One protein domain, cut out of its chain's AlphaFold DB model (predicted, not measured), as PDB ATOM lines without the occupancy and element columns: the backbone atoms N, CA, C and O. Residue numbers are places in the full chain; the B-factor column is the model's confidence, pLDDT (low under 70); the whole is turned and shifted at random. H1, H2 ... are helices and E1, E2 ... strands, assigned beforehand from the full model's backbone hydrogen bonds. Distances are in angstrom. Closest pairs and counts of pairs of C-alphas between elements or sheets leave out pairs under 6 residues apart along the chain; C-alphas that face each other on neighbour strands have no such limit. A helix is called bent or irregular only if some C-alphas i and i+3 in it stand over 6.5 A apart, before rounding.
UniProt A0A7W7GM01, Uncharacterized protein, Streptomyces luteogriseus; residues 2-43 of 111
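AT A GLANCE: This is residues 2 to 43 of the 111 residues of an uncharacterized protein of Streptomyces luteogriseus (UniProt A0A7W7GM01). The strand hairpin E1 and E2 and helix H1 make a rod, with short H2 folded back at H1's end. The printed part has 42 residues with two named strands, antiparallel, then two named helices, class mixed. It is loose, with a radius of gyration of the C-alphas of 12.7 A and spans of 38 by 16 by 12 A.

IN THESE COORDINATES: Find C-alpha 5 at (-64.209, 27.407, 112.324), where E1, residues 5 to 10, begins; E2 is residues 13 to 18. H1, residues 20 to 32, runs 19.9 A and is irregular: C-alphas 28 and 31 are 7.2 A apart. H2, residues 35 to 41, ends at (-67.048, 11.668, 105.347).

HOW THE PARTS SIT: In hairpin E1 and E2, N 10 and O 13 are within hydrogen-bond range, 2.9 A. H1, with residues 26 to 31 alone, only just touches H2: 3 pairs of C-alphas within 8 A, the closest Ser 30 and Arg 38, 5.8 A. This helical hairpin runs opposite ways at a shallow tilt of 4 degrees. Within range are every O i to N i+4 pair of H2, 4 of 9 in H1, and 5 of 10 O i to N i+3 pairs in H1.

THE WHOLE: The printed part has no cut, its three links are tight, and no printed residue is under 70 in pLDDT.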
ATOM      1  N   GLU A   2     -59.238  26.691 106.705       81.81
ATOM      2  CA  GLU A   2     -60.136  27.189 105.640       81.81
ATOM      3  C   GLU A   2     -61.582  26.676 105.790       81.81
ATOM      4  O   GLU A   2     -62.537  27.452 105.717       81.81
ATOM      5  N   TYR A   3     -61.733  25.383 106.094       84.94
ATOM      6  CA  TYR A   3     -63.023  24.680 106.079       84.94
ATOM      7  C   TYR A   3     -63.631  24.405 107.464       84.94
ATOM      8  O   TYR A   3     -64.742  23.893 107.551       84.94
ATOM      9  N   VAL A   4     -62.941  24.757 108.550       82.81
ATOM     10  CA  VAL A   4     -63.423  24.558 109.928       82.81
ATOM     11  C   VAL A   4     -63.241  25.854 110.705       82.81
ATOM     12  O   VAL A   4     -62.148  26.427 110.701       82.81
ATOM     13  N   ASN A   5     -64.303  26.310 111.368       84.44
ATOM     14  CA  ASN A   5     -64.209  27.407 112.324       84.44
ATOM     15  C   ASN A   5     -63.882  26.829 113.707       84.44
ATOM     16  O   ASN A   5     -64.620  25.983 114.203       84.44
ATOM     17  N   LEU A   6     -62.762  27.253 114.293       83.06
ATOM     18  CA  LEU A   6     -62.289  26.762 115.592       83.06
ATOM     19  C   LEU A   6     -62.839  27.572 116.774       83.06
ATOM     20  O   LEU A   6     -62.805  27.102 117.905       83.06
ATOM     21  N   ASP A   7     -63.366  28.764 116.493       82.81
ATOM     22  CA  ASP A   7     -63.817  29.741 117.482       82.81
ATOM     23  C   ASP A   7     -65.318  30.017 117.334       82.81
ATOM     24  O   ASP A   7     -65.799  31.128 117.568       82.81
ATOM     25  N   ALA A   8     -66.086  29.020 116.885       82.00
ATOM     26  CA  ALA A   8     -67.516  29.189 116.698       82.00
ATOM     27  C   ALA A   8     -68.232  29.365 118.041       82.00
ATOM     28  O   ALA A   8     -67.792  28.875 119.087       82.00
ATOM     29  N   GLN A   9     -69.369  30.054 117.984       83.25
ATOM     30  CA  GLN A   9     -70.265  30.217 119.116       83.25
ATOM     31  C   GLN A   9     -71.494  29.326 118.925       83.25
ATOM     32  O   GLN A   9     -72.206  29.446 117.928       83.25
ATOM     33  N   VAL A  10     -71.756  28.444 119.890       71.94
ATOM     34  CA  VAL A  10     -72.939  27.575 119.917       71.94
ATOM     35  C   VAL A  10     -73.725  27.886 121.188       71.94
ATOM     36  O   VAL A  10     -73.351  27.467 122.283       71.94
ATOM     37  N   GLY A  11     -74.806  28.659 121.052       78.50
ATOM     38  CA  GLY A  11     -75.507  29.235 122.204       78.50
ATOM     39  C   GLY A  11     -74.586  30.178 122.982       78.50
ATOM     40  O   GLY A  11     -74.052  31.127 122.406       78.50
ATOM     41  N   ASP A  12     -74.365  29.879 124.261       78.69
ATOM     42  CA  ASP A  12     -73.473  30.641 125.149       78.69
ATOM     43  C   ASP A  12     -72.034  30.083 125.200       78.69
ATOM     44  O   ASP A  12     -71.196  30.586 125.946       78.69
ATOM     45  N   VAL A  13     -71.722  29.035 124.426       72.81
ATOM     46  CA  VAL A  13     -70.394  28.400 124.410       72.81
ATOM     47  C   VAL A  13     -69.550  28.970 123.273       72.81
ATOM     48  O   VAL A  13     -69.890  28.796 122.104       72.81
ATOM     49  N   SER A  14     -68.433  29.615 123.612       76.56
ATOM     50  CA  SER A  14     -67.385  30.049 122.676       76.56
ATOM     51  C   SER A  14     -66.284  28.994 122.524       76.56
ATOM     52  O   SER A  14     -66.005  28.265 123.476       76.56
ATOM     53  N   GLY A  15     -65.605  28.956 121.373       78.75
ATOM     54  CA  GLY A  15     -64.506  28.007 121.123       78.75
ATOM     55  C   GLY A  15     -64.979  26.633 120.639       78.75
ATOM     56  O   GLY A  15     -64.286  25.629 120.806       78.75
ATOM     57  N   ALA A  16     -66.195  26.563 120.092       79.88
ATOM     58  CA  ALA A  16     -66.708  25.342 119.495       79.88
ATOM     59  C   ALA A  16     -66.109  25.136 118.096       79.88
ATOM     60  O   ALA A  16     -65.932  26.081 117.326       79.88
ATOM     61  N   LEU A  17     -65.854  23.874 117.751       84.31
ATOM     62  CA  LEU A  17     -65.528  23.487 116.382       84.31
ATOM     63  C   LEU A  17     -66.824  23.463 115.562       84.31
ATOM     64  O   LEU A  17     -67.751  22.733 115.908       84.31
ATOM     65  N   ASP A  18     -66.869  24.218 114.470       86.94
ATOM     66  CA  ASP A  18     -67.992  24.232 113.533       86.94
ATOM     67  C   ASP A  18     -67.552  23.709 112.149       86.94
ATOM     68  O   ASP A  18     -66.747  24.361 111.463       86.94
ATOM     69  N   PRO A  19     -68.063  22.533 111.726       88.19
ATOM     70  CA  PRO A  19     -67.745  21.922 110.443       88.19
ATOM     71  C   PRO A  19     -68.646  22.408 109.298       88.19
ATOM     72  O   PRO A  19     -68.515  21.895 108.189       88.19
ATOM     73  N   ALA A  20     -69.554  23.372 109.501       89.56
ATOM     74  CA  ALA A  20     -70.554  23.759 108.500       89.56
ATOM     75  C   ALA A  20     -69.954  24.147 107.138       89.56
ATOM     76  O   ALA A  20     -70.518  23.812 106.096       89.56
ATOM     77  N   ARG A  21     -68.791  24.814 107.124       91.56
ATOM     78  CA  ARG A  21     -68.079  25.156 105.877       91.56
ATOM     79  C   ARG A  21     -67.512  23.928 105.167       91.56
ATOM     80  O   ARG A  21     -67.567  23.851 103.946       91.56
ATOM     81  N   TYR A  22     -66.973  22.971 105.914       91.50
ATOM     82  CA  TYR A  22     -66.528  21.700 105.354       91.50
ATOM     83  C   TYR A  22     -67.716  20.921 104.785       91.50
ATOM     84  O   TYR A  22     -67.661  20.455 103.653       91.50
ATOM     85  N   LEU A  23     -68.815  20.844 105.536       92.94
ATOM     86  CA  LEU A  23     -70.028  20.135 105.132       92.94
ATOM     87  C   LEU A  23     -70.682  20.738 103.886       92.94
ATOM     88  O   LEU A  23     -71.179  19.994 103.045       92.94
ATOM     89  N   SER A  24     -70.656  22.064 103.726       93.81
ATOM     90  CA  SER A  24     -71.156  22.712 102.508       93.81
ATOM     91  C   SER A  24     -70.243  22.483 101.300       93.81
ATOM     92  O   SER A  24     -70.727  22.434 100.169       93.81
ATOM     93  N   HIS A  25     -68.939  22.312 101.525       94.75
ATOM     94  CA  HIS A  25     -67.965  22.020 100.477       94.75
ATOM     95  C   HIS A  25     -67.950  20.537 100.072       94.75
ATOM     96  O   HIS A  25     -67.769  20.221  98.895       94.75
ATOM     97  N   LEU A  26     -68.188  19.625 101.018       95.12
ATOM     98  CA  LEU A  26     -68.078  18.177 100.850       95.12
ATOM     99  C   LEU A  26     -68.770  17.606  99.595       95.12
ATOM    100  O   LEU A  26     -68.136  16.796  98.915       95.12
ATOM    101  N   PRO A  27     -69.998  18.015  99.206       96.19
ATOM    102  CA  PRO A  27     -70.624  17.529  97.976       96.19
ATOM    103  C   PRO A  27     -69.744  17.708  96.735       96.19
ATOM    104  O   PRO A  27     -69.722  16.823  95.882       96.19
ATOM    105  N   SER A  28     -68.980  18.804  96.665       96.31
ATOM    106  CA  SER A  28     -68.128  19.133  95.513       96.31
ATOM    107  C   SER A  28     -66.883  18.252  95.381       96.31
ATOM    108  O   SER A  28     -66.389  18.092  94.272       96.31
ATOM    109  N   ILE A  29     -66.418  17.644  96.478       95.25
ATOM    110  CA  ILE A  29     -65.217  16.789  96.513       95.25
ATOM    111  C   ILE A  29     -65.542  15.306  96.739       95.25
ATOM    112  O   ILE A  29     -64.699  14.437  96.535       95.25
ATOM    113  N   SER A  30     -66.769  14.986  97.162       96.31
ATOM    114  CA  SER A  30     -67.170  13.622  97.536       96.31
ATOM    115  C   SER A  30     -66.982  12.597  96.409       96.31
ATOM    116  O   SER A  30     -66.693  11.431  96.684       96.31
ATOM    117  N   GLY A  31     -67.107  13.023  95.148       96.56
ATOM    118  CA  GLY A  31     -66.904  12.181  93.966       96.56
ATOM    119  C   GLY A  31     -65.477  11.651  93.828       96.56
ATOM    120  O   GLY A  31     -65.302  10.518  93.370       96.56
ATOM    121  N   ASP A  32     -64.499  12.417  94.309       96.50
ATOM    122  CA  ASP A  32     -63.068  12.112  94.220       96.50
ATOM    123  C   ASP A  32     -62.575  11.256  95.399       96.50
ATOM    124  O   ASP A  32     -61.480  10.697  95.365       96.50
ATOM    125  N   LEU A  33     -63.393  11.112  96.448       94.56
ATOM    126  CA  LEU A  33     -63.040  10.321  97.624       94.56
ATOM    127  C   LEU A  33     -63.128   8.811  97.336       94.56
ATOM    128  O   LEU A  33     -64.119   8.358  96.744       94.56
ATOM    129  N   PRO A  34     -62.178   7.998  97.841       93.88
ATOM    130  CA  PRO A  34     -62.307   6.543  97.849       93.88
ATOM    131  C   PRO A  34     -63.626   6.099  98.502       93.88
ATOM    132  O   PRO A  34     -64.076   6.760  99.439       93.88
ATOM    133  N   PRO A  35     -64.247   4.979  98.084       93.44
ATOM    134  CA  PRO A  35     -65.588   4.598  98.540       93.44
ATOM    135  C   PRO A  35     -65.776   4.584 100.066       93.44
ATOM    136  O   PRO A  35     -66.765   5.122 100.557       93.44
ATOM    137  N   GLY A  36     -64.812   4.038 100.818       92.88
ATOM    138  CA  GLY A  36     -64.863   4.020 102.285       92.88
ATOM    139  C   GLY A  36     -64.726   5.412 102.907       92.88
ATOM    140  O   GLY A  36     -65.512   5.776 103.777       92.88
ATOM    141  N   ALA A  37     -63.787   6.221 102.408       93.94
ATOM    142  CA  ALA A  37     -63.594   7.599 102.862       93.94
ATOM    143  C   ALA A  37     -64.810   8.478 102.550       93.94
ATOM    144  O   ALA A  37     -65.198   9.303 103.367       93.94
ATOM    145  N   ARG A  38     -65.439   8.269 101.389       96.00
ATOM    146  CA  ARG A  38     -66.674   8.940 100.987       96.00
ATOM    147  C   ARG A  38     -67.811   8.586 101.926       96.00
ATOM    148  O   ARG A  38     -68.390   9.489 102.507       96.00
ATOM    149  N   ALA A  39     -68.090   7.291 102.083       94.88
ATOM    150  CA  ALA A  39     -69.163   6.807 102.943       94.88
ATOM    151  C   ALA A  39     -69.001   7.322 104.375       94.88
ATOM    152  O   ALA A  39     -69.978   7.771 104.965       94.88
ATOM    153  N   PHE A  40     -67.766   7.317 104.888       94.00
ATOM    154  CA  PHE A  40     -67.450   7.909 106.177       94.00
ATOM    155  C   PHE A  40     -67.702   9.418 106.161       94.00
ATOM    156  O   PHE A  40     -68.602   9.861 106.848       94.00
ATOM    157  N   ALA A  41     -66.995  10.203 105.338       94.62
ATOM    158  CA  ALA A  41     -67.048  11.668 105.347       94.62
ATOM    159  C   ALA A  41     -68.444  12.252 105.081       94.62
ATOM    160  O   ALA A  41     -68.766  13.302 105.623       94.62
ATOM    161  N   THR A  42     -69.277  11.606 104.258       94.75
ATOM    162  CA  THR A  42     -70.644  12.081 103.964       94.75
ATOM    163  C   THR A  42     -71.662  11.745 105.043       94.75
ATOM    164  O   THR A  42     -72.811  12.173 104.946       94.75
ATOM    165  N   ASP A  43     -71.267  10.989 106.060       94.75
ATOM    166  CA  ASP A  43     -72.119  10.725 107.201       94.75
ATOM    167  C   ASP A  43     -72.169  11.943 108.129       94.75
ATOM    168  O   ASP A  43     -71.164  12.360 108.698       94.75
TER     169      ASP A  43